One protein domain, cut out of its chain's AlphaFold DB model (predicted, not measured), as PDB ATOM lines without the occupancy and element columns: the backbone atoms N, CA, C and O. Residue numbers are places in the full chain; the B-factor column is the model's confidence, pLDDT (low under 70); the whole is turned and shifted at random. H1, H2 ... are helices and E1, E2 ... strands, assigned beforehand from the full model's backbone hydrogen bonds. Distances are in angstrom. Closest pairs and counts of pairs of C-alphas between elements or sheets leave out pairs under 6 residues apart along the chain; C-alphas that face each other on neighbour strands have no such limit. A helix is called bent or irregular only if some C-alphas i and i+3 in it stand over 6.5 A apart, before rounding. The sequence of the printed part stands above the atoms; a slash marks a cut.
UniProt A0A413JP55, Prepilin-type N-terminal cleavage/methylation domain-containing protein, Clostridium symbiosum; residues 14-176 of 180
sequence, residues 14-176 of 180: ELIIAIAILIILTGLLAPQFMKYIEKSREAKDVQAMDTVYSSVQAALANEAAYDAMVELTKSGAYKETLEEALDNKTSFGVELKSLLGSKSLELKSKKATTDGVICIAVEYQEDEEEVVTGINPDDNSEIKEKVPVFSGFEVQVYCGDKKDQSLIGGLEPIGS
ATOM      1  N   GLU A  14     185.135 117.191 145.371       91.19
ATOM      2  CA  GLU A  14     186.152 118.231 145.579       91.19
ATOM      3  C   GLU A  14     185.564 119.611 145.272       91.19
ATOM      4  O   GLU A  14     185.820 120.575 145.991       91.19
ATOM      5  N   LEU A  15     184.704 119.688 144.251       89.88
ATOM      6  CA  LEU A  15     183.991 120.912 143.900       89.88
ATOM      7  C   LEU A  15     182.974 121.323 144.978       89.88
ATOM      8  O   LEU A  15     182.917 122.495 145.342       89.88
ATOM      9  N   ILE A  16     182.202 120.375 145.521       93.12
ATOM     10  CA  ILE A  16     181.193 120.655 146.560       93.12
ATOM     11  C   ILE A  16     181.850 121.126 147.866       93.12
ATOM     12  O   ILE A  16     181.389 122.087 148.483       93.12
ATOM     13  N   ILE A  17     182.949 120.489 148.278       93.94
ATOM     14  CA  ILE A  17     183.695 120.909 149.474       93.94
ATOM     15  C   ILE A  17     184.271 122.319 149.270       93.94
ATOM     16  O   ILE A  17     184.202 123.148 150.179       93.94
ATOM     17  N   ALA A  18     184.777 122.626 148.071       94.50
ATOM     18  CA  ALA A  18     185.309 123.950 147.759       94.50
ATOM     19  C   ALA A  18     184.241 125.055 147.855       94.50
ATOM     20  O   ALA A  18     184.475 126.064 148.525       94.50
ATOM     21  N   ILE A  19     183.057 124.873 147.253       95.25
ATOM     22  CA  ILE A  19     181.976 125.874 147.348       95.25
ATOM     23  C   ILE A  19     181.469 126.036 148.785       95.25
ATOM     24  O   ILE A  19     181.143 127.151 149.188       95.25
ATOM     25  N   ALA A  20     181.455 124.960 149.581       96.31
ATOM     26  CA  ALA A  20     181.029 125.012 150.975       96.31
ATOM     27  C   ALA A  20     181.952 125.911 151.812       96.31
ATOM     28  O   ALA A  20     181.475 126.783 152.539       96.31
ATOM     29  N   ILE A  21     183.272 125.759 151.664       96.25
ATOM     30  CA  ILE A  21     184.246 126.603 152.373       96.25
ATOM     31  C   ILE A  21     184.166 128.056 151.883       96.25
ATOM     32  O   ILE A  21     184.187 128.974 152.704       96.25
ATOM     33  N   LEU A  22     184.012 128.286 150.571       95.62
ATOM     34  CA  LEU A  22     183.876 129.639 150.017       95.62
ATOM     35  C   LEU A  22     182.657 130.376 150.581       95.62
ATOM     36  O   LEU A  22     182.786 131.550 150.930       95.62
ATOM     37  N   ILE A  23     181.511 129.703 150.723       96.88
ATOM     38  CA  ILE A  23     180.291 130.287 151.304       96.88
ATOM     39  C   ILE A  23     180.506 130.662 152.774       96.88
ATOM     40  O   ILE A  23     180.138 131.761 153.183       96.88
ATOM     41  N   ILE A  24     181.136 129.788 153.567       95.62
ATOM     42  CA  ILE A  24     181.412 130.064 154.987       95.62
ATOM     43  C   ILE A  24     182.322 131.294 155.128       95.62
ATOM     44  O   ILE A  24     182.022 132.205 155.900       95.62
ATOM     45  N   LEU A  25     183.410 131.352 154.353       95.00
ATOM     46  CA  LEU A  25     184.357 132.470 154.399       95.00
ATOM     47  C   LEU A  25     183.727 133.784 153.918       95.00
ATOM     48  O   LEU A  25     183.909 134.820 154.558       95.00
ATOM     49  N   THR A  26     182.960 133.758 152.824       93.75
ATOM     50  CA  THR A  26     182.267 134.964 152.334       93.75
ATOM     51  C   THR A  26     181.186 135.437 153.297       93.75
ATOM     52  O   THR A  26     181.068 136.645 153.503       93.75
ATOM     53  N   GLY A  27     180.458 134.525 153.946       94.44
ATOM     54  CA  GLY A  27     179.463 134.867 154.963       94.44
ATOM     55  C   GLY A  27     180.056 135.647 156.141       94.44
ATOM     56  O   GLY A  27     179.466 136.633 156.579       94.44
ATOM     57  N   LEU A  28     181.249 135.265 156.609       92.81
ATOM     58  CA  LEU A  28     181.941 135.958 157.704       92.81
ATOM     59  C   LEU A  28     182.518 137.319 157.281       92.81
ATOM     60  O   LEU A  28     182.486 138.271 158.059       92.81
ATOM     61  N   LEU A  29     183.036 137.429 156.053       92.69
ATOM     62  CA  LEU A  29     183.709 138.641 155.567       92.69
ATOM     63  C   LEU A  29     182.752 139.724 155.049       92.69
ATOM     64  O   LEU A  29     183.103 140.906 155.070       92.69
ATOM     65  N   ALA A  30     181.550 139.355 154.601       91.62
ATOM     66  CA  ALA A  30     180.573 140.277 154.023       91.62
ATOM     67  C   ALA A  30     180.308 141.552 154.863       91.62
ATOM     68  O   ALA A  30     180.434 142.645 154.303       91.62
ATOM     69  N   PRO A  31     179.996 141.494 156.178       90.44
ATOM     70  CA  PRO A  31     179.710 142.705 156.958       90.44
ATOM     71  C   PRO A  31     180.927 143.630 157.093       90.44
ATOM     72  O   PRO A  31     180.796 144.853 157.017       90.44
ATOM     73  N   GLN A  32     182.124 143.057 157.248       91.69
ATOM     74  CA  GLN A  32     183.367 143.822 157.335       91.69
ATOM     75  C   GLN A  32     183.677 144.518 156.006       91.69
ATOM     76  O   GLN A  32     184.016 145.703 155.989       91.69
ATOM     77  N   PHE A  33     183.506 143.812 154.889       91.06
ATOM     78  CA  PHE A  33     183.717 144.374 153.560       91.06
ATOM     79  C   PHE A  33     182.737 145.516 153.258       91.06
ATOM     80  O   PHE A  33     183.157 146.572 152.789       91.06
ATOM     81  N   MET A  34     181.458 145.365 153.621       92.19
ATOM     82  CA  MET A  34     180.453 146.427 153.473       92.19
ATOM     83  C   MET A  34     180.828 147.696 154.248       92.19
ATOM     84  O   MET A  34     180.703 148.800 153.715       92.19
ATOM     85  N   LYS A  35     181.345 147.558 155.475       92.31
ATOM     86  CA  LYS A  35     181.824 148.699 156.271       92.31
ATOM     87  C   LYS A  35     182.994 149.422 155.597       92.31
ATOM     88  O   LYS A  35     183.034 150.650 155.600       92.31
ATOM     89  N   TYR A  36     183.949 148.689 155.025       94.25
ATOM     90  CA  TYR A  36     185.091 149.307 154.343       94.25
ATOM     91  C   TYR A  36     184.721 149.949 153.009       94.25
ATOM     92  O   TYR A  36     185.280 150.996 152.683       94.25
ATOM     93  N   ILE A  37     183.769 149.377 152.267       94.06
ATOM     94  CA  ILE A  37     183.210 150.033 151.080       94.06
ATOM     95  C   ILE A  37     182.611 151.381 151.472       94.06
ATOM     96  O   ILE A  37     182.886 152.376 150.808       94.06
ATOM     97  N   GLU A  38     181.838 151.423 152.558       94.44
ATOM     98  CA  GLU A  38     181.228 152.666 153.022       94.44
ATOM     99  C   GLU A  38     182.287 153.695 153.415       94.44
ATOM    100  O   GLU A  38     182.288 154.805 152.899       94.44
ATOM    101  N   LYS A  39     183.287 153.293 154.208       93.00
ATOM    102  CA  LYS A  39     184.403 154.177 154.564       93.00
ATOM    103  C   LYS A  39     185.178 154.678 153.334       93.00
ATOM    104  O   LYS A  39     185.653 155.808 153.325       93.00
ATOM    105  N   SER A  40     185.307 153.857 152.290       94.88
ATOM    106  CA  SER A  40     185.926 154.278 151.029       94.88
ATOM    107  C   SER A  40     185.073 155.300 150.279       94.88
ATOM    108  O   SER A  40     185.638 156.190 149.650       94.88
ATOM    109  N   ARG A  41     183.742 155.187 150.335       94.31
ATOM    110  CA  ARG A  41     182.827 156.186 149.766       94.31
ATOM    111  C   ARG A  41     182.911 157.494 150.538       94.31
ATOM    112  O   ARG A  41     183.106 158.518 149.908       94.31
ATOM    113  N   GLU A  42     182.888 157.444 151.869       93.94
ATOM    114  CA  GLU A  42     183.076 158.632 152.716       93.94
ATOM    115  C   GLU A  42     184.385 159.363 152.383       93.94
ATOM    116  O   GLU A  42     184.386 160.572 152.189       93.94
ATOM    117  N   ALA A  43     185.496 158.636 152.234       93.19
ATOM    118  CA  ALA A  43     186.776 159.243 151.870       93.19
ATOM    119  C   ALA A  43     186.766 159.882 150.469       93.19
ATOM    120  O   ALA A  43     187.388 160.920 150.265       93.19
ATOM    121  N   LYS A  44     186.069 159.273 149.500       93.75
ATOM    122  CA  LYS A  44     185.912 159.841 148.151       93.75
ATOM    123  C   LYS A  44     185.044 161.094 148.155       93.75
ATOM    124  O   LYS A  44     185.358 162.030 147.432       93.75
ATOM    125  N   ASP A  45     183.990 161.101 148.959       94.62
ATOM    126  CA  ASP A  45     183.097 162.245 149.123       94.62
ATOM    127  C   ASP A  45     183.845 163.436 149.744       94.62
ATOM    128  O   ASP A  45     183.802 164.537 149.201       94.62
ATOM    129  N   VAL A  46     184.625 163.208 150.808       93.19
ATOM    130  CA  VAL A  46     185.483 164.253 151.398       93.19
ATOM    131  C   VAL A  46     186.522 164.740 150.387       93.19
ATOM    132  O   VAL A  46     186.688 165.939 150.216       93.19
ATOM    133  N   GLN A  47     187.161 163.834 149.637       93.94
ATOM    134  CA  GLN A  47     188.113 164.216 148.588       93.94
ATOM    135  C   GLN A  47     187.462 165.059 147.475       93.94
ATOM    136  O   GLN A  47     188.094 165.967 146.929       93.94
ATOM    137  N   ALA A  48     186.214 164.756 147.114       93.69
ATOM    138  CA  ALA A  48     185.446 165.543 146.158       93.69
ATOM    139  C   ALA A  48     185.209 166.964 146.688       93.69
ATOM    140  O   ALA A  48     185.477 167.931 145.975       93.69
ATOM    141  N   MET A  49     184.793 167.091 147.948       94.44
ATOM    142  CA  MET A  49     184.610 168.382 148.612       94.44
ATOM    143  C   MET A  49     185.931 169.160 148.747       94.44
ATOM    144  O   MET A  49     185.951 170.353 148.463       94.44
ATOM    145  N   ASP A  50     187.044 168.501 149.086       94.94
ATOM    146  CA  ASP A  50     188.388 169.109 149.168       94.94
ATOM    147  C   ASP A  50     188.849 169.659 147.814       94.94
ATOM    148  O   ASP A  50     189.456 170.731 147.721       94.94
ATOM    149  N   THR A  51     188.552 168.919 146.743       94.94
ATOM    150  CA  THR A  51     188.853 169.347 145.372       94.94
ATOM    151  C   THR A  51     188.077 170.615 145.041       94.94
ATOM    152  O   THR A  51     188.662 171.578 144.555       94.94
ATOM    153  N   VAL A  52     186.779 170.646 145.362       95.12
ATOM    154  CA  VAL A  52     185.933 171.832 145.169       95.12
ATOM    155  C   VAL A  52     186.448 173.001 146.001       95.12
ATOM    156  O   VAL A  52     186.616 174.086 145.461       95.12
ATOM    157  N   TYR A  53     186.775 172.784 147.273       95.56
ATOM    158  CA  TYR A  53     187.303 173.818 148.163       95.56
ATOM    159  C   TYR A  53     188.593 174.444 147.623       95.56
ATOM    160  O   TYR A  53     188.721 175.668 147.555       95.56
ATOM    161  N   SER A  54     189.525 173.608 147.162       95.75
ATOM    162  CA  SER A  54     190.777 174.063 146.553       95.75
ATOM    163  C   SER A  54     190.529 174.846 145.260       95.75
ATOM    164  O   SER A  54     191.173 175.866 145.022       95.75
ATOM    165  N   SER A  55     189.575 174.410 144.432       95.38
ATOM    166  CA  SER A  55     189.195 175.122 143.208       95.38
ATOM    167  C   SER A  55     188.468 176.436 143.479       95.38
ATOM    168  O   SER A  55     188.697 177.389 142.749       95.38
ATOM    169  N   VAL A  56     187.646 176.530 144.527       95.31
ATOM    170  CA  VAL A  56     187.011 177.793 144.938       95.31
ATOM    171  C   VAL A  56     188.068 178.792 145.393       95.31
ATOM    172  O   VAL A  56     188.064 179.925 144.924       95.31
ATOM    173  N   GLN A  57     189.021 178.378 146.232       95.12
ATOM    174  CA  GLN A  57     190.128 179.253 146.630       95.12
ATOM    175  C   GLN A  57     190.972 179.705 145.435       95.12
ATOM    176  O   GLN A  57     191.328 180.876 145.336       95.12
ATOM    177  N   ALA A  58     191.265 178.794 144.505       95.31
ATOM    178  CA  ALA A  58     191.981 179.137 143.284       95.31
ATOM    179  C   ALA A  58     191.170 180.085 142.382       95.31
ATOM    180  O   ALA A  58     191.749 181.004 141.811       95.31
ATOM    181  N   ALA A  59     189.846 179.919 142.296       95.06
ATOM    182  CA  ALA A  59     188.978 180.832 141.558       95.06
ATOM    183  C   ALA A  59     188.977 182.230 142.187       95.06
ATOM    184  O   ALA A  59     189.084 183.219 141.472       95.06
ATOM    185  N   LEU A  60     188.935 182.322 143.517       94.44
ATOM    186  CA  LEU A  60     189.003 183.593 144.247       94.44
ATOM    187  C   LEU A  60     190.369 184.289 144.140       94.44
ATOM    188  O   LEU A  60     190.461 185.475 144.432       94.44
ATOM    189  N   ALA A  61     191.423 183.598 143.698       94.06
ATOM    190  CA  ALA A  61     192.708 184.231 143.399       94.06
ATOM    191  C   ALA A  61     192.699 185.009 142.066       94.06
ATOM    192  O   ALA A  61     193.628 185.770 141.794       94.06
ATOM    193  N   ASN A  62     191.678 184.819 141.221       95.69
ATOM    194  CA  ASN A  62     191.478 185.603 140.006       95.69
ATOM    195  C   ASN A  62     190.772 186.927 140.341       95.69
ATOM    196  O   ASN A  62     189.698 186.921 140.933       95.69
ATOM    197  N   GLU A  63     191.342 188.054 139.906       93.69
ATOM    198  CA  GLU A  63     190.845 189.410 140.194       93.69
ATOM    199  C   GLU A  63     189.377 189.617 139.781       93.69
ATOM    200  O   GLU A  63     188.560 190.073 140.575       93.69
ATOM    201  N   ALA A  64     188.991 189.185 138.576       94.69
ATOM    202  CA  ALA A  64     187.621 189.360 138.094       94.69
ATOM    203  C   ALA A  64     186.610 188.499 138.870       94.69
ATOM    204  O   ALA A  64     185.454 188.891 139.040       94.69
ATOM    205  N   ALA A  65     187.022 187.306 139.306       94.31
ATOM    206  CA  ALA A  65     186.204 186.435 140.144       94.31
ATOM    207  C   ALA A  65     186.103 186.968 141.580       94.31
ATOM    208  O   ALA A  65     185.024 186.900 142.168       94.31
ATOM    209  N   TYR A  66     187.194 187.527 142.106       93.56
ATOM    210  CA  TYR A  66     187.248 188.177 143.410       93.56
ATOM    211  C   TYR A  66     186.248 189.335 143.478       93.56
ATOM    212  O   TYR A  66     185.359 189.320 144.327       93.56
ATOM    213  N   ASP A  67     186.306 190.272 142.528       92.50
ATOM    214  CA  ASP A  67     185.404 191.429 142.478       92.50
ATOM    215  C   ASP A  67     183.929 191.015 142.385       92.50
ATOM    216  O   ASP A  67     183.072 191.544 143.101       92.50
ATOM    217  N   ALA A  68     183.631 190.021 141.541       93.50
ATOM    218  CA  ALA A  68     182.283 189.470 141.422       93.50
ATOM    219  C   ALA A  68     181.795 188.875 142.752       93.50
ATOM    220  O   ALA A  68     180.638 189.063 143.129       93.50
ATOM    221  N   MET A  69     182.668 188.181 143.484       93.19
ATOM    222  CA  MET A  69     182.322 187.603 144.781       93.19
ATOM    223  C   MET A  69     182.171 188.647 145.881       93.19
ATOM    224  O   MET A  69     181.296 188.484 146.732       93.19
ATOM    225  N   VAL A  70     182.932 189.746 145.847       91.50
ATOM    226  CA  VAL A  70     182.730 190.869 146.777       91.50
ATOM    227  C   VAL A  70     181.331 191.436 146.568       91.50
ATOM    228  O   VAL A  70     180.612 191.673 147.530       91.50
ATOM    229  N   GLU A  71     180.894 191.603 145.319       90.81
ATOM    230  CA  GLU A  71     179.547 192.092 145.023       90.81
ATOM    231  C   GLU A  71     178.444 191.132 145.491       90.81
ATOM    232  O   GLU A  71     177.483 191.576 146.122       90.81
ATOM    233  N   LEU A  72     178.606 189.830 145.242       90.31
ATOM    234  CA  LEU A  72     177.639 188.798 145.635       90.31
ATOM    235  C   LEU A  72     177.501 188.645 147.154       90.31
ATOM    236  O   LEU A  72     176.446 188.230 147.630       90.31
ATOM    237  N   THR A  73     178.539 188.992 147.915       91.12
ATOM    238  CA  THR A  73     178.570 188.836 149.378       91.12
ATOM    239  C   THR A  73     178.163 190.092 150.150       91.12
ATOM    240  O   THR A  73     178.027 190.045 151.372       91.12
ATOM    241  N   LYS A  74     177.858 191.210 149.470       87.75
ATOM    242  CA  LYS A  74     177.412 192.464 150.120       87.75
ATOM    243  C   LYS A  74     176.158 192.302 150.979       87.75
ATOM    244  O   LYS A  74     175.977 193.037 151.945       87.75
ATOM    245  N   SER A  75     175.264 191.385 150.608       83.81
ATOM    246  CA  SER A  75     174.014 191.115 151.331       83.81
ATOM    247  C   SER A  75     174.117 189.964 152.340       83.81
ATOM    248  O   SER A  75     173.090 189.533 152.867       83.81
ATOM    249  N   GLY A  76     175.327 189.465 152.600       86.75
ATOM    250  CA  GLY A  76     175.608 188.314 153.457       86.75
ATOM    251  C   GLY A  76     176.244 187.158 152.686       86.75
ATOM    252  O   GLY A  76     176.534 187.273 151.497       86.75
ATOM    253  N   ALA A  77     176.450 186.031 153.371       90.38
ATOM    254  CA  ALA A  77     177.069 184.846 152.786       90.38
ATOM    255  C   ALA A  77     176.383 184.406 151.479       90.38
ATOM    256  O   ALA A  77     175.190 184.089 151.460       90.38
ATOM    257  N   TYR A  78     177.168 184.324 150.406       92.19
ATOM    258  CA  TYR A  78     176.781 183.661 149.167       92.19
ATOM    259  C   TYR A  78     176.697 182.157 149.430       92.19
ATOM    260  O   TYR A  78     177.625 181.593 150.008       92.19
ATOM    261  N   LYS A  79     175.594 181.517 149.033       92.88
ATOM    262  CA  LYS A  79     175.355 180.078 149.202       92.88
ATOM    263  C   LYS A  79     174.689 179.540 147.946       92.88
ATOM    264  O   LYS A  79     173.616 180.012 147.586       92.88
ATOM    265  N   GLU A  80     175.322 178.571 147.299       92.12
ATOM    266  CA  GLU A  80     174.763 177.871 146.139       92.12
ATOM    267  C   GLU A  80     175.224 176.411 146.125       92.12
ATOM    268  O   GLU A  80     176.246 176.039 146.721       92.12
ATOM    269  N   THR A  81     174.475 175.559 145.429       92.50
ATOM    270  CA  THR A  81     174.969 174.220 145.094       92.50
ATOM    271  C   THR A  81     176.115 174.319 144.083       92.50
ATOM    272  O   THR A  81     176.215 175.279 143.318       92.50
ATOM    273  N   LEU A  82     176.983 173.306 144.028       91.50
ATOM    274  CA  LEU A  82     178.067 173.258 143.043       91.50
ATOM    275  C   LEU A  82     177.536 173.318 141.600       91.50
ATOM    276  O   LEU A  82     178.155 173.950 140.751       91.50
ATOM    277  N   GLU A  83     176.401 172.668 141.320       90.44
ATOM    278  CA  GLU A  83     175.774 172.697 139.992       90.44
ATOM    279  C   GLU A  83     175.366 174.128 139.609       90.44
ATOM    280  O   GLU A  83     175.693 174.587 138.516       90.44
ATOM    281  N   GLU A  84     174.725 174.853 140.527       91.06
ATOM    282  CA  GLU A  84     174.304 176.244 140.320       91.06
ATOM    283  C   GLU A  84     175.507 177.178 140.149       91.06
ATOM    284  O   GLU A  84     175.557 177.932 139.175       91.06
ATOM    285  N   ALA A  85     176.522 177.056 141.008       90.62
ATOM    286  CA  ALA A  85     177.729 177.876 140.943       90.62
ATOM    287  C   ALA A  85     178.499 177.691 139.620       90.62
ATOM    288  O   ALA A  85     179.064 178.648 139.091       90.62
ATOM    289  N   LEU A  86     178.503 176.478 139.054       90.81
ATOM    290  CA  LEU A  86     179.154 176.169 137.772       90.81
ATOM    291  C   LEU A  86     178.352 176.627 136.542       90.81
ATOM    292  O   LEU A  86     178.920 176.777 135.451       90.81
ATOM    293  N   ASP A  87     177.040 176.793 136.678       89.94
ATOM    294  CA  ASP A  87     176.165 177.288 135.611       89.94
ATOM    295  C   ASP A  87     175.934 178.801 135.685       89.94
ATOM    296  O   ASP A  87     175.519 179.420 134.695       89.94
ATOM    297  N   ASN A  88     176.286 179.412 136.814       84.12
ATOM    298  CA  ASN A  88     176.313 180.849 136.982       84.12
ATOM    299  C   ASN A  88     177.317 181.497 136.009       84.12
ATOM    300  O   ASN A  88     178.459 181.064 135.851       84.12
ATOM    301  N   LYS A  89     176.879 182.557 135.321       86.44
ATOM    302  CA  LYS A  89     177.677 183.280 134.314       86.44
ATOM    303  C   LYS A  89     178.524 184.405 134.909       86.44
ATOM    304  O   LYS A  89     179.080 185.203 134.156       86.44
ATOM    305  N   THR A  90     178.591 184.505 136.233       92.25
ATOM    306  CA  THR A  90     179.506 185.416 136.921       92.25
ATOM    307  C   THR A  90     180.955 185.045 136.613       92.25
ATOM    308  O   THR A  90     181.266 183.896 136.297       92.25
ATOM    309  N   SER A  91     181.868 186.013 136.730       93.56
ATOM    310  CA  SER A  91     183.308 185.772 136.563       93.56
ATOM    311  C   SER A  91     183.811 184.644 137.475       93.56
ATOM    312  O   SER A  91     184.630 183.835 137.051       93.56
ATOM    313  N   PHE A  92     183.252 184.540 138.687       94.12
ATOM    314  CA  PHE A  92     183.513 183.438 139.612       94.12
ATOM    315  C   PHE A  92     183.054 182.083 139.071       94.12
ATOM    316  O   PHE A  92     183.860 181.159 139.010       94.12
ATOM    317  N   GLY A  93     181.796 181.960 138.634       92.62
ATOM    318  CA  GLY A  93     181.276 180.698 138.098       92.62
ATOM    319  C   GLY A  93     182.033 180.237 136.850       92.62
ATOM    320  O   GLY A  93     182.342 179.054 136.703       92.62
ATOM    321  N   VAL A  94     182.429 181.177 135.984       93.56
ATOM    322  CA  VAL A  94     183.246 180.897 134.792       93.56
ATOM    323  C   VAL A  94     184.639 180.381 135.165       93.56
ATOM    324  O   VAL A  94     185.077 179.375 134.601       93.56
ATOM    325  N   GLU A  95     185.324 181.023 136.111       94.44
ATOM    326  CA  GLU A  95     186.648 180.583 136.569       94.44
ATOM    327  C   GLU A  95     186.564 179.231 137.291       94.44
ATOM    328  O   GLU A  95     187.316 178.305 136.987       94.44
ATOM    329  N   LEU A  96     185.583 179.058 138.176       93.62
ATOM    330  CA  LEU A  96     185.353 177.800 138.879       93.62
ATOM    331  C   LEU A  96     185.081 176.647 137.898       93.62
ATOM    332  O   LEU A  96     185.626 175.550 138.051       93.62
ATOM    333  N   LYS A  97     184.302 176.907 136.842       93.75
ATOM    334  CA  LYS A  97     184.052 175.957 135.751       93.75
ATOM    335  C   LYS A  97     185.303 175.658 134.932       93.75
ATOM    336  O   LYS A  97     185.471 174.518 134.502       93.75
ATOM    337  N   SER A  98     186.186 176.636 134.738       93.25
ATOM    338  CA  SER A  98     187.493 176.430 134.103       93.25
ATOM    339  C   SER A  98     188.358 175.452 134.911       93.25
ATOM    340  O   SER A  98     188.996 174.568 134.338       93.25
ATOM    341  N   LEU A  99     188.319 175.551 136.245       93.38
ATOM    342  CA  LEU A  99     189.145 174.751 137.155       93.38
ATOM    343  C   LEU A  99     188.616 173.325 137.373       93.38
ATOM    344  O   LEU A  99     189.390 172.368 137.346       93.38
ATOM    345  N   LEU A 100     187.307 173.169 137.597       91.44
ATOM    346  CA  LEU A 100     186.679 171.870 137.882       91.44
ATOM    347  C   LEU A 100     186.219 171.127 136.616       91.44
ATOM    348  O   LEU A 100     186.038 169.902 136.633       91.44
ATOM    349  N   GLY A 101     186.040 171.852 135.511       86.56
ATOM    350  CA  GLY A 101     185.389 171.356 134.304       86.56
ATOM    351  C   GLY A 101     183.892 171.095 134.502       86.56
ATOM    352  O   GLY A 101     183.318 171.322 135.562       86.56
ATOM    353  N   SER A 102     183.239 170.541 133.478       69.88
ATOM    354  CA  SER A 102     181.811 170.171 133.521       69.88
ATOM    355  C   SER A 102     181.529 168.883 134.311       69.88
ATOM    356  O   SER A 102     180.549 168.184 134.041       69.88
ATOM    357  N   LYS A 103     182.427 168.482 135.213       67.69
ATOM    358  CA  LYS A 103     182.304 167.219 135.937       67.69
ATOM    359  C   LYS A 103     181.322 167.413 137.087       67.69
ATOM    360  O   LYS A 103     181.597 168.178 138.000       67.69
ATOM    361  N   SER A 104     180.202 166.692 137.063       68.69
ATOM    362  CA  SER A 104     179.338 166.578 138.241       68.69
ATOM    363  C   SER A 104     180.068 165.723 139.284       68.69
ATOM    364  O   SER A 104     180.388 164.553 139.033       68.69
ATOM    365  N   LEU A 105     180.441 166.335 140.410       83.75
ATOM    366  CA  LEU A 105     180.965 165.622 141.571       83.75
ATOM    367  C   LEU A 105     179.776 165.248 142.458       83.75
ATOM    368  O   LEU A 105     179.181 166.095 143.114       83.75
ATOM    369  N   GLU A 106     179.436 163.963 142.453       85.94
ATOM    370  CA  GLU A 106     178.318 163.422 143.222       85.94
ATOM    371  C   GLU A 106     178.809 162.767 144.514       85.94
ATOM    372  O   GLU A 106     179.793 162.020 144.506       85.94
ATOM    373  N   LEU A 107     178.067 162.973 145.602       89.75
ATOM    374  CA  LEU A 107     178.298 162.298 146.874       89.75
ATOM    375  C   LEU A 107     177.606 160.926 146.868       89.75
ATOM    376  O   LEU A 107     176.476 160.783 146.394       89.75
ATOM    377  N   LYS A 108     178.301 159.881 147.329       90.19
ATOM    378  CA  LYS A 108     177.823 158.481 147.251       90.19
ATOM    379  C   LYS A 108     177.819 157.746 148.582       90.19
ATOM    380  O   LYS A 108     177.335 156.607 148.642       90.19
ATOM    381  N   SER A 109     178.401 158.323 149.622       90.75
ATOM    382  CA  SER A 109     178.335 157.763 150.964       90.75
ATOM    383  C   SER A 109     176.919 157.864 151.524       90.75
ATOM    384  O   SER A 109     176.145 158.762 151.204       90.75
ATOM    385  N   LYS A 110     176.579 156.953 152.428       88.88
ATOM    386  CA  LYS A 110     175.333 156.995 153.198       88.88
ATOM    387  C   LYS A 110     175.244 158.239 154.076       88.88
ATOM    388  O   LYS A 110     174.139 158.666 154.385       88.88
ATOM    389  N   LYS A 111     176.388 158.799 154.482       87.62
ATOM    390  CA  LYS A 111     176.464 160.025 155.287       87.62
ATOM    391  C   LYS A 111     176.029 161.268 154.520       87.62
ATOM    392  O   LYS A 111     175.512 162.181 155.144       87.62
ATOM    393  N   ALA A 112     176.189 161.276 153.198       84.44
ATOM    394  CA  ALA A 112     175.653 162.328 152.345       84.44
ATOM    395  C   ALA A 112     174.130 162.230 152.151       84.44
ATOM    396  O   ALA A 112     173.526 163.148 151.619       84.44
ATOM    397  N   THR A 113     173.481 161.156 152.622       84.25
ATOM    398  CA  THR A 113     172.051 160.871 152.398       84.25
ATOM    399  C   THR A 113     171.690 160.746 150.907       84.25
ATOM    400  O   THR A 113     172.562 160.740 150.045       84.25
ATOM    401  N   THR A 114     170.410 160.542 150.586       77.31
ATOM    402  CA  THR A 114     169.959 160.359 149.192       77.31
ATOM    403  C   THR A 114     169.933 161.673 148.407       77.31
ATOM    404  O   THR A 114     170.132 161.650 147.195       77.31
ATOM    405  N   ASP A 115     169.709 162.796 149.094       82.62
ATOM    406  CA  ASP A 115     169.473 164.111 148.484       82.62
ATOM    407  C   ASP A 115     170.642 165.091 148.694       82.62
ATOM    408  O   ASP A 115     170.549 166.259 148.310       82.62
ATOM    409  N   GLY A 116     171.746 164.628 149.294       88.25
ATOM    410  CA  GLY A 116     172.900 165.471 149.580       88.25
ATOM    411  C   GLY A 116     173.730 165.789 148.348       88.25
ATOM    412  O   GLY A 116     174.147 164.906 147.592       88.25
ATOM    413  N   VAL A 117     174.007 167.075 148.187       92.31
ATOM    414  CA  VAL A 117     174.841 167.642 147.132       92.31
ATOM    415  C   VAL A 117     175.976 168.457 147.744       92.31
ATOM    416  O   VAL A 117     175.952 168.811 148.923       92.31
ATOM    417  N   ILE A 118     177.000 168.739 146.942       93.94
ATOM    418  CA  ILE A 118     178.074 169.643 147.355       93.94
ATOM    419  C   ILE A 118     177.548 171.074 147.257       93.94
ATOM    420  O   ILE A 118     177.107 171.494 146.186       93.94
ATOM    421  N   CYS A 119     177.632 171.814 148.355       93.81
ATOM    422  CA  CYS A 119     177.301 173.231 148.428       93.81
ATOM    423  C   CYS A 119     178.546 174.049 148.764       93.81
ATOM    424  O   CYS A 119     179.448 173.580 149.467       93.81
ATOM    425  N   ILE A 120     178.576 175.277 148.258       94.50
ATOM    426  CA  ILE A 120     179.634 176.255 148.496       94.50
ATOM    427  C   ILE A 120     179.000 177.427 149.235       94.50
ATOM    428  O   ILE A 120     177.987 177.964 148.789       94.50
ATOM    429  N   ALA A 121     179.612 177.831 150.343       94.44
ATOM    430  CA  ALA A 121     179.326 179.093 150.997       94.44
ATOM    431  C   ALA A 121     180.580 179.966 151.022       94.44
ATOM    432  O   ALA A 121     181.667 179.492 151.357       94.44
ATOM    433  N   VAL A 122     180.425 181.236 150.663       94.62
ATOM    434  CA  VAL A 122     181.493 182.236 150.713       94.62
ATOM    435  C   VAL A 122     180.966 183.465 151.428       94.62
ATOM    436  O   VAL A 122     179.889 183.962 151.103       94.62
ATOM    437  N   GLU A 123     181.724 183.960 152.391       92.62
ATOM    438  CA  GLU A 123     181.399 185.170 153.131       92.62
ATOM    439  C   GLU A 123     182.610 186.093 153.122       92.62
ATOM    440  O   GLU A 123     183.737 185.660 153.358       92.62
ATOM    441  N   TYR A 124     182.380 187.357 152.790       90.25
ATOM    442  CA  TYR A 124     183.415 188.372 152.835       90.25
ATOM    443  C   TYR A 124     183.410 189.005 154.222       90.25
ATOM    444  O   TYR A 124     182.381 189.516 154.664       90.25
ATOM    445  N   GLN A 125     184.544 188.922 154.908       83.00
ATOM    446  CA  GLN A 125     184.744 189.530 156.216       83.00
ATOM    447  C   GLN A 125     185.639 190.757 156.039       83.00
ATOM    448  O   GLN A 125     186.723 190.659 155.458       83.00
ATOM    449  N   GLU A 126     185.175 191.905 156.529       78.44
ATOM    450  CA  GLU A 126     185.980 193.117 156.679       78.44
ATOM    451  C   GLU A 126     186.094 193.436 158.166       78.44
ATOM    452  O   GLU A 126     185.113 193.807 158.814       78.44
ATOM    453  N   ASP A 127     187.303 193.288 158.702       67.19
ATOM    454  CA  ASP A 127     187.634 193.778 160.029       67.19
ATOM    455  C   ASP A 127     188.012 195.258 159.920       67.19
ATOM    456  O   ASP A 127     189.006 195.646 159.292       67.19
ATOM    457  N   GLU A 128     187.196 196.092 160.553       68.44
ATOM    458  CA  GLU A 128     187.433 197.521 160.715       68.44
ATOM    459  C   GLU A 128     188.120 197.770 162.068       68.44
ATOM    460  O   GLU A 128     187.562 197.436 163.116       68.44
ATOM    461  N   GLU A 129     189.299 198.403 162.076       71.50
ATOM    462  CA  GLU A 129     189.862 198.993 163.298       71.50
ATOM    463  C   GLU A 129     189.523 200.476 163.359       71.50
ATOM    464  O   GLU A 129     189.624 201.210 162.375       71.50
ATOM    465  N   GLU A 130     189.172 200.937 164.555       74.50
ATOM    466  CA  GLU A 130     189.099 202.362 164.841       74.50
ATOM    467  C   GLU A 130     190.511 202.909 165.063       74.50
ATOM    468  O   GLU A 130     191.107 202.734 166.129       74.50
ATOM    469  N   VAL A 131     191.040 203.610 164.062       78.75
ATOM    470  CA  VAL A 131     192.326 204.302 164.164       78.75
ATOM    471  C   VAL A 131     192.080 205.746 164.583       78.75
ATOM    472  O   VAL A 131     191.236 206.438 164.015       78.75
ATOM    473  N   VAL A 132     192.834 206.225 165.573       83.19
ATOM    474  CA  VAL A 132     192.805 207.636 165.977       83.19
ATOM    475  C   VAL A 132     193.486 208.473 164.893       83.19
ATOM    476  O   VAL A 132     194.706 208.427 164.740       83.19
ATOM    477  N   THR A 133     192.706 209.235 164.130       80.69
ATOM    478  CA  THR A 133     193.187 210.092 163.034       80.69
ATOM    479  C   THR A 133     193.411 211.539 163.463       80.69
ATOM    480  O   THR A 133     194.069 212.306 162.759       80.69
ATOM    481  N   GLY A 134     192.928 211.919 164.645       80.75
ATOM    482  CA  GLY A 134     193.139 213.249 165.193       80.75
ATOM    483  C   GLY A 134     192.614 213.405 166.611       80.75
ATOM    484  O   GLY A 134     192.071 212.478 167.205       80.75
ATOM    485  N   ILE A 135     192.776 214.611 167.145       84.25
ATOM    486  CA  ILE A 135     192.215 215.022 168.429       84.25
ATOM    487  C   ILE A 135     191.286 216.198 168.151       84.25
ATOM    488  O   ILE A 135     191.675 217.142 167.459       84.25
ATOM    489  N   ASN A 136     190.063 216.139 168.666       82.19
ATOM    490  CA  ASN A 136     189.114 217.231 168.576       82.19
ATOM    491  C   ASN A 136     189.632 218.416 169.420       82.19
ATOM    492  O   ASN A 136     189.831 218.264 170.627       82.19
ATOM    493  N   PRO A 137     189.884 219.590 168.815       81.06
ATOM    494  CA  PRO A 137     190.485 220.727 169.510       81.06
ATOM    495  C   PRO A 137     189.597 221.330 170.612       81.06
ATOM    496  O   PRO A 137     190.124 222.031 171.475       81.06
ATOM    497  N   ASP A 138     188.289 221.055 170.608       83.62
ATOM    498  CA  ASP A 138     187.335 221.662 171.546       83.62
ATOM    499  C   ASP A 138     187.161 220.863 172.849       83.62
ATOM    500  O   ASP A 138     186.920 221.445 173.908       83.62
ATOM    501  N   ASP A 139     187.296 219.535 172.798       86.19
ATOM    502  CA  ASP A 139     187.076 218.637 173.945       86.19
ATOM    503  C   ASP A 139     188.213 217.625 174.177       86.19
ATOM    504  O   ASP A 139     188.155 216.822 175.111       86.19
ATOM    505  N   ASN A 140     189.273 217.694 173.367       80.12
ATOM    506  CA  ASN A 140     190.436 216.814 173.412       80.12
ATOM    507  C   ASN A 140     190.098 215.316 173.228       80.12
ATOM    508  O   ASN A 140     190.887 214.456 173.626       80.12
ATOM    509  N   SER A 141     188.935 214.995 172.649       84.50
ATOM    510  CA  SER A 141     188.528 213.624 172.330       84.50
ATOM    511  C   SER A 141     189.227 213.090 171.078       84.50
ATOM    512  O   SER A 141     189.613 213.843 170.185       84.50
ATOM    513  N   GLU A 142     189.414 211.774 171.009       84.69
ATOM    514  CA  GLU A 142     189.990 211.108 169.838       84.69
ATOM    515  C   GLU A 142     188.988 211.102 168.677       84.69
ATOM    516  O   GLU A 142     187.873 210.594 168.807       84.69
ATOM    517  N   ILE A 143     189.401 211.622 167.521       80.69
ATOM    518  CA  ILE A 143     188.698 211.419 166.255       80.69
ATOM    519  C   ILE A 143     189.122 210.044 165.753       80.69
ATOM    520  O   ILE A 143     190.295 209.833 165.443       80.69
ATOM    521  N   LYS A 144     188.176 209.107 165.716       81.00
ATOM    522  CA  LYS A 144     188.406 207.733 165.275       81.00
ATOM    523  C   LYS A 144     187.793 207.527 163.902       81.00
ATOM    524  O   LYS A 144     186.601 207.769 163.720       81.00
ATOM    525  N   GLU A 145     188.602 207.088 162.950       77.25
ATOM    526  CA  GLU A 145     188.136 206.675 161.631       77.25
ATOM    527  C   GLU A 145     188.255 205.160 161.525       77.25
ATOM    528  O   GLU A 145     189.243 204.566 161.964       77.25
ATOM    529  N   LYS A 146     187.218 204.534 160.975       72.06
ATOM    530  CA  LYS A 146     187.212 203.099 160.748       72.06
ATOM    531  C   LYS A 146     188.008 202.802 159.492       72.06
ATOM    532  O   LYS A 146     187.589 203.171 158.396       72.06
ATOM    533  N   VAL A 147     189.156 202.165 159.661       69.06
ATOM    534  CA  VAL A 147     190.013 201.763 158.549       69.06
ATOM    535  C   VAL A 147     189.950 200.239 158.438       69.06
ATOM    536  O   VAL A 147     190.154 199.562 159.450       69.06
ATOM    537  N   PRO A 148     189.670 199.676 157.249       66.31
ATOM    538  CA  PRO A 148     189.737 198.234 157.052       66.31
ATOM    539  C   PRO A 148     191.195 197.780 157.209       66.31
ATOM    540  O   PRO A 148     192.075 198.223 156.467       66.31
ATOM    541  N   VAL A 149     191.461 196.933 158.202       66.50
ATOM    542  CA  VAL A 149     192.811 196.416 158.523       66.50
ATOM    543  C   VAL A 149     193.012 194.988 158.039       66.50
ATOM    544  O   VAL A 149     194.143 194.595 157.749       66.50
ATOM    545  N   PHE A 150     191.932 194.221 157.909       67.31
ATOM    546  CA  PHE A 150     191.957 192.880 157.347       67.31
ATOM    547  C   PHE A 150     190.678 192.650 156.548       67.31
ATOM    548  O   PHE A 150     189.579 192.856 157.054       67.31
ATOM    549  N   SER A 151     190.817 192.257 155.284       77.25
ATOM    550  CA  SER A 151     189.680 191.886 154.453       77.25
ATOM    551  C   SER A 151     189.979 190.623 153.663       77.25
ATOM    552  O   SER A 151     191.098 190.416 153.177       77.25
ATOM    553  N   GLY A 152     188.991 189.740 153.568       85.44
ATOM    554  CA  GLY A 152     189.161 188.479 152.866       85.44
ATOM    555  C   GLY A 152     187.916 187.612 152.853       85.44
ATOM    556  O   GLY A 152     186.930 187.865 153.544       85.44
ATOM    557  N   PHE A 153     187.976 186.565 152.035       91.12
ATOM    558  CA  PHE A 153     186.911 185.582 151.944       91.12
ATOM    559  C   PHE A 153     187.134 184.432 152.913       91.12
ATOM    560  O   PHE A 153     188.154 183.740 152.866       91.12
ATOM    561  N   GLU A 154     186.116 184.163 153.715       92.25
ATOM    562  CA  GLU A 154     185.929 182.864 154.328       92.25
ATOM    563  C   GLU A 154     185.163 181.961 153.364       92.25
ATOM    564  O   GLU A 154     184.161 182.355 152.765       92.25
ATOM    565  N   VAL A 155     185.639 180.729 153.204       94.62
ATOM    566  CA  VAL A 155     185.042 179.742 152.300       94.62
ATOM    567  C   VAL A 155     184.691 178.498 153.096       94.62
ATOM    568  O   VAL A 155     185.502 178.013 153.887       94.62
ATOM    569  N   GLN A 156     183.511 177.950 152.834       94.69
ATOM    570  CA  GLN A 156     183.054 176.671 153.348       94.69
ATOM    571  C   GLN A 156     182.521 175.810 152.203       94.69
ATOM    572  O   GLN A 156     181.699 176.255 151.405       94.69
ATOM    573  N   VAL A 157     182.939 174.550 152.152       95.00
ATOM    574  CA  VAL A 157     182.334 173.526 151.294       95.00
ATOM    575  C   VAL A 157     181.712 172.462 152.180       95.00
ATOM    576  O   VAL A 157     182.363 171.935 153.083       95.00
ATOM    577  N   TYR A 158     180.444 172.145 151.945       94.50
ATOM    578  CA  TYR A 158     179.679 171.249 152.810       94.50
ATOM    579  C   TYR A 158     178.731 170.350 152.012       94.50
ATOM    580  O   TYR A 158     178.427 170.606 150.849       94.50
ATOM    581  N   CYS A 159     178.274 169.273 152.652       93.62
ATOM    582  CA  CYS A 159     177.172 168.464 152.146       93.62
ATOM    583  C   CYS A 159     175.859 169.149 152.527       93.62
ATOM    584  O   CYS A 159     175.561 169.258 153.719       93.62
ATOM    585  N   GLY A 160     175.090 169.614 151.547       91.81
ATOM    586  CA  GLY A 160     173.812 170.280 151.775       91.81
ATOM    587  C   GLY A 160     172.642 169.602 151.075       91.81
ATOM    588  O   GLY A 160     172.840 168.808 150.155       91.81
ATOM    589  N   ASP A 161     171.421 169.892 151.516       88.75
ATOM    590  CA  ASP A 161     170.212 169.422 150.831       88.75
ATOM    591  C   ASP A 161     170.023 170.184 149.518       88.75
ATOM    592  O   ASP A 161     170.188 171.405 149.447       88.75
ATOM    593  N   LYS A 162     169.658 169.461 148.457       84.31
ATOM    594  CA  LYS A 162     169.481 170.038 147.121       84.31
ATOM    595  C   LYS A 162     168.433 171.160 147.057       84.31
ATOM    596  O   LYS A 162     168.482 171.964 146.131       84.31
ATOM    597  N   LYS A 163     167.455 171.203 147.967       83.12
ATOM    598  CA  LYS A 163     166.313 172.133 147.893       83.12
ATOM    599  C   LYS A 163     166.527 173.423 148.659       83.12
ATOM    600  O   LYS A 163     166.106 174.473 148.185       83.12
ATOM    601  N   ASP A 164     167.084 173.330 149.860       81.69
ATOM    602  CA  ASP A 164     167.216 174.467 150.774       81.69
ATOM    603  C   ASP A 164     168.673 174.816 151.093       81.69
ATOM    604  O   ASP A 164     168.918 175.788 151.806       81.69
ATOM    605  N   GLN A 165     169.630 174.045 150.555       86.00
ATOM    606  CA  GLN A 165     171.067 174.211 150.771       86.00
ATOM    607  C   GLN A 165     171.441 174.192 152.264       86.00
ATOM    608  O   GLN A 165     172.514 174.668 152.644       86.00
ATOM    609  N   SER A 166     170.574 173.647 153.123       85.75
ATOM    610  CA  SER A 166     170.838 173.487 154.549       85.75
ATOM    611  C   SER A 166     171.913 172.434 154.771       85.75
ATOM    612  O   SER A 166     172.091 171.522 153.965       85.75
ATOM    613  N   LEU A 167     172.659 172.572 155.866       87.25
ATOM    614  CA  LEU A 167     173.718 171.638 156.217       87.25
ATOM    615  C   LEU A 167     173.129 170.251 156.520       87.25
ATOM    616  O   LEU A 167     172.391 170.073 157.492       87.25
ATOM    617  N   ILE A 168     173.526 169.242 155.748       86.94
ATOM    618  CA  ILE A 168     173.257 167.846 156.089       86.94
ATOM    619  C   ILE A 168     174.380 167.352 156.995       86.94
ATOM    620  O   ILE A 168     175.531 167.190 156.587       86.94
ATOM    621  N   GLY A 169     174.021 167.072 158.247       76.62
ATOM    622  CA  GLY A 169     174.929 166.451 159.201       76.62
ATOM    623  C   GLY A 169     175.334 165.045 158.752       76.62
ATOM    624  O   GLY A 169     174.487 164.191 158.500       76.62
ATOM    625  N   GLY A 170     176.637 164.781 158.690       83.06
ATOM    626  CA  GLY A 170     177.165 163.450 158.391       83.06
ATOM    627  C   GLY A 170     178.599 163.497 157.890       83.06
ATOM    628  O   GLY A 170     179.469 162.831 158.453       83.06
ATOM    629  N   LEU A 171     178.842 164.302 156.858       87.38
ATOM    630  CA  LEU A 171     180.183 164.646 156.392       87.38
ATOM    631  C   LEU A 171     180.632 165.943 157.066       87.38
ATOM    632  O   LEU A 171     179.831 166.856 157.258       87.38
ATOM    633  N   GLU A 172     181.903 166.006 157.453       89.56
ATOM    634  CA  GLU A 172     182.468 167.221 158.035       89.56
ATOM    635  C   GLU A 172     182.636 168.285 156.936       89.56
ATOM    636  O   GLU A 172     183.170 167.969 155.867       89.56
ATOM    637  N   PRO A 173     182.168 169.525 157.162       91.75
ATOM    638  CA  PRO A 173     182.446 170.642 156.269       91.75
ATOM    639  C   PRO A 173     183.939 170.944 156.192       91.75
ATOM    640  O   PRO A 173     184.684 170.725 157.147       91.75
ATOM    641  N   ILE A 174     184.354 171.506 155.065       92.75
ATOM    642  CA  ILE A 174     185.736 171.888 154.793       92.75
ATOM    643  C   ILE A 174     185.804 173.411 154.749       92.75
ATOM    644  O   ILE A 174     185.002 174.043 154.061       92.75
ATOM    645  N   GLY A 175     186.760 173.992 155.473       91.25
ATOM    646  CA  GLY A 175     186.927 175.441 155.588       91.25
ATOM    647  C   GLY A 175     186.220 176.043 156.804       91.25
ATOM    648  O   GLY A 175     186.077 175.391 157.842       91.25
ATOM    649  N   SER A 176     185.824 177.309 156.689       88.38
ATOM    650  CA  SER A 176     185.210 178.086 157.771       88.38
ATOM    651  C   SER A 176     183.800 177.598 158.117       88.38
ATOM    652  O   SER A 176     183.164 176.868 157.363       88.38
TER     653      SER A 176
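Overview. This is residues 14 to 176 of the 180 residues of the protein "Prepilin-type N-terminal cleavage/methylation domain-containing protein" of Clostridium symbiosum (UniProt A0A413JP55). A long bent helix, H1, and a long two-stranded hairpin, E2 and E3, reach to opposite ends of the model; between these ends, the later part of H1, residues 45 to 60, and the short helices H2 and H3 pack on the sheet of E1, E2 and E3, and H4 packs on these three helices, away from the sheet. Residues 14 to 36 of H1 stick out as an arm. The printed part has 163 residues, in the order H1 H2 E1 H3 H4 E2 E3, and is of mixed class, helices and strands; the antiparallel sheet runs E1, E2, E3. The whole is extended, with a radius of gyration of the C-alphas of 24.7 A and spans of 106 by 35 by 26 A.

Arrangement. Start at H1, residues 14 to 60: by its hydrogen bonds it was assigned as one helix, but it is bent, with C-alphas 28 and 31 7.1 A apart. Its arms H1a, residues 14 to 28, and H1b, residues 31 to 60, stand at a steep tilt of 54 degrees. Next come H2, residues 63 to 73, E1, residues 78 to 81, H3, residues 82 to 87, and H4, residues 91 to 100. H1b and H2 touch only at the corner, the closest C-alphas being those of Leu 60 and Tyr 66, 5.0 A. H4, the hub, touches H1b (Ala 59 and Leu 96, closest C-alphas 5.4 A), H2 (Ala 65 and Phe 92, 4.1 A) and H3 (Leu 86 and Gly 93, 5.0 A). Look next at E2, residues 116 to 135, which with E3, residues 142 to 161, forms a hairpin; N 123 and O 154 are 2.9 A apart, within hydrogen-bond range. E1 and E2 are antiparallel, with N 78 and O 122 2.8 A apart. H1b and H2 on one face of this twisted sheet make two layers, at heights over the sheet of 8.1 A and 9.7 A. H2 and H3 are on the same face. In H1a, H1b, H2, H3 and H4 every O i to N i+4 pair is within hydrogen-bond range.

Along the chain. Find C-alpha 14 at (186.152, 118.231, 145.579); H1a runs 21.9 A from there to C-alpha 28, and H1b runs 43.8 A to C-alpha 60 at (189.003, 183.593, 144.247). H2 is 15.3 A long, E1 10.4 A, H3 8.7 A and H4 14.4 A. E2 covers 56.4 A, and E3 covers 49.9 A to C-alpha 161 at (170.212, 169.422, 150.831), bending by 70 degrees at residue 158.

Size, cuts and confidence. The C-alphas of Glu 14 and Asp 138 are the two farthest apart, 106.6 A. The printed part has no cut; the link from H4 to E2, residues 101 to 115, is long. Residues 156 to 157 of E3 pair with residues 174 to 175, antiparallel. Mean pLDDT of the printed part is 88.8, and residues 102 to 104, 127 to 128 and 147 to 150 are under 70.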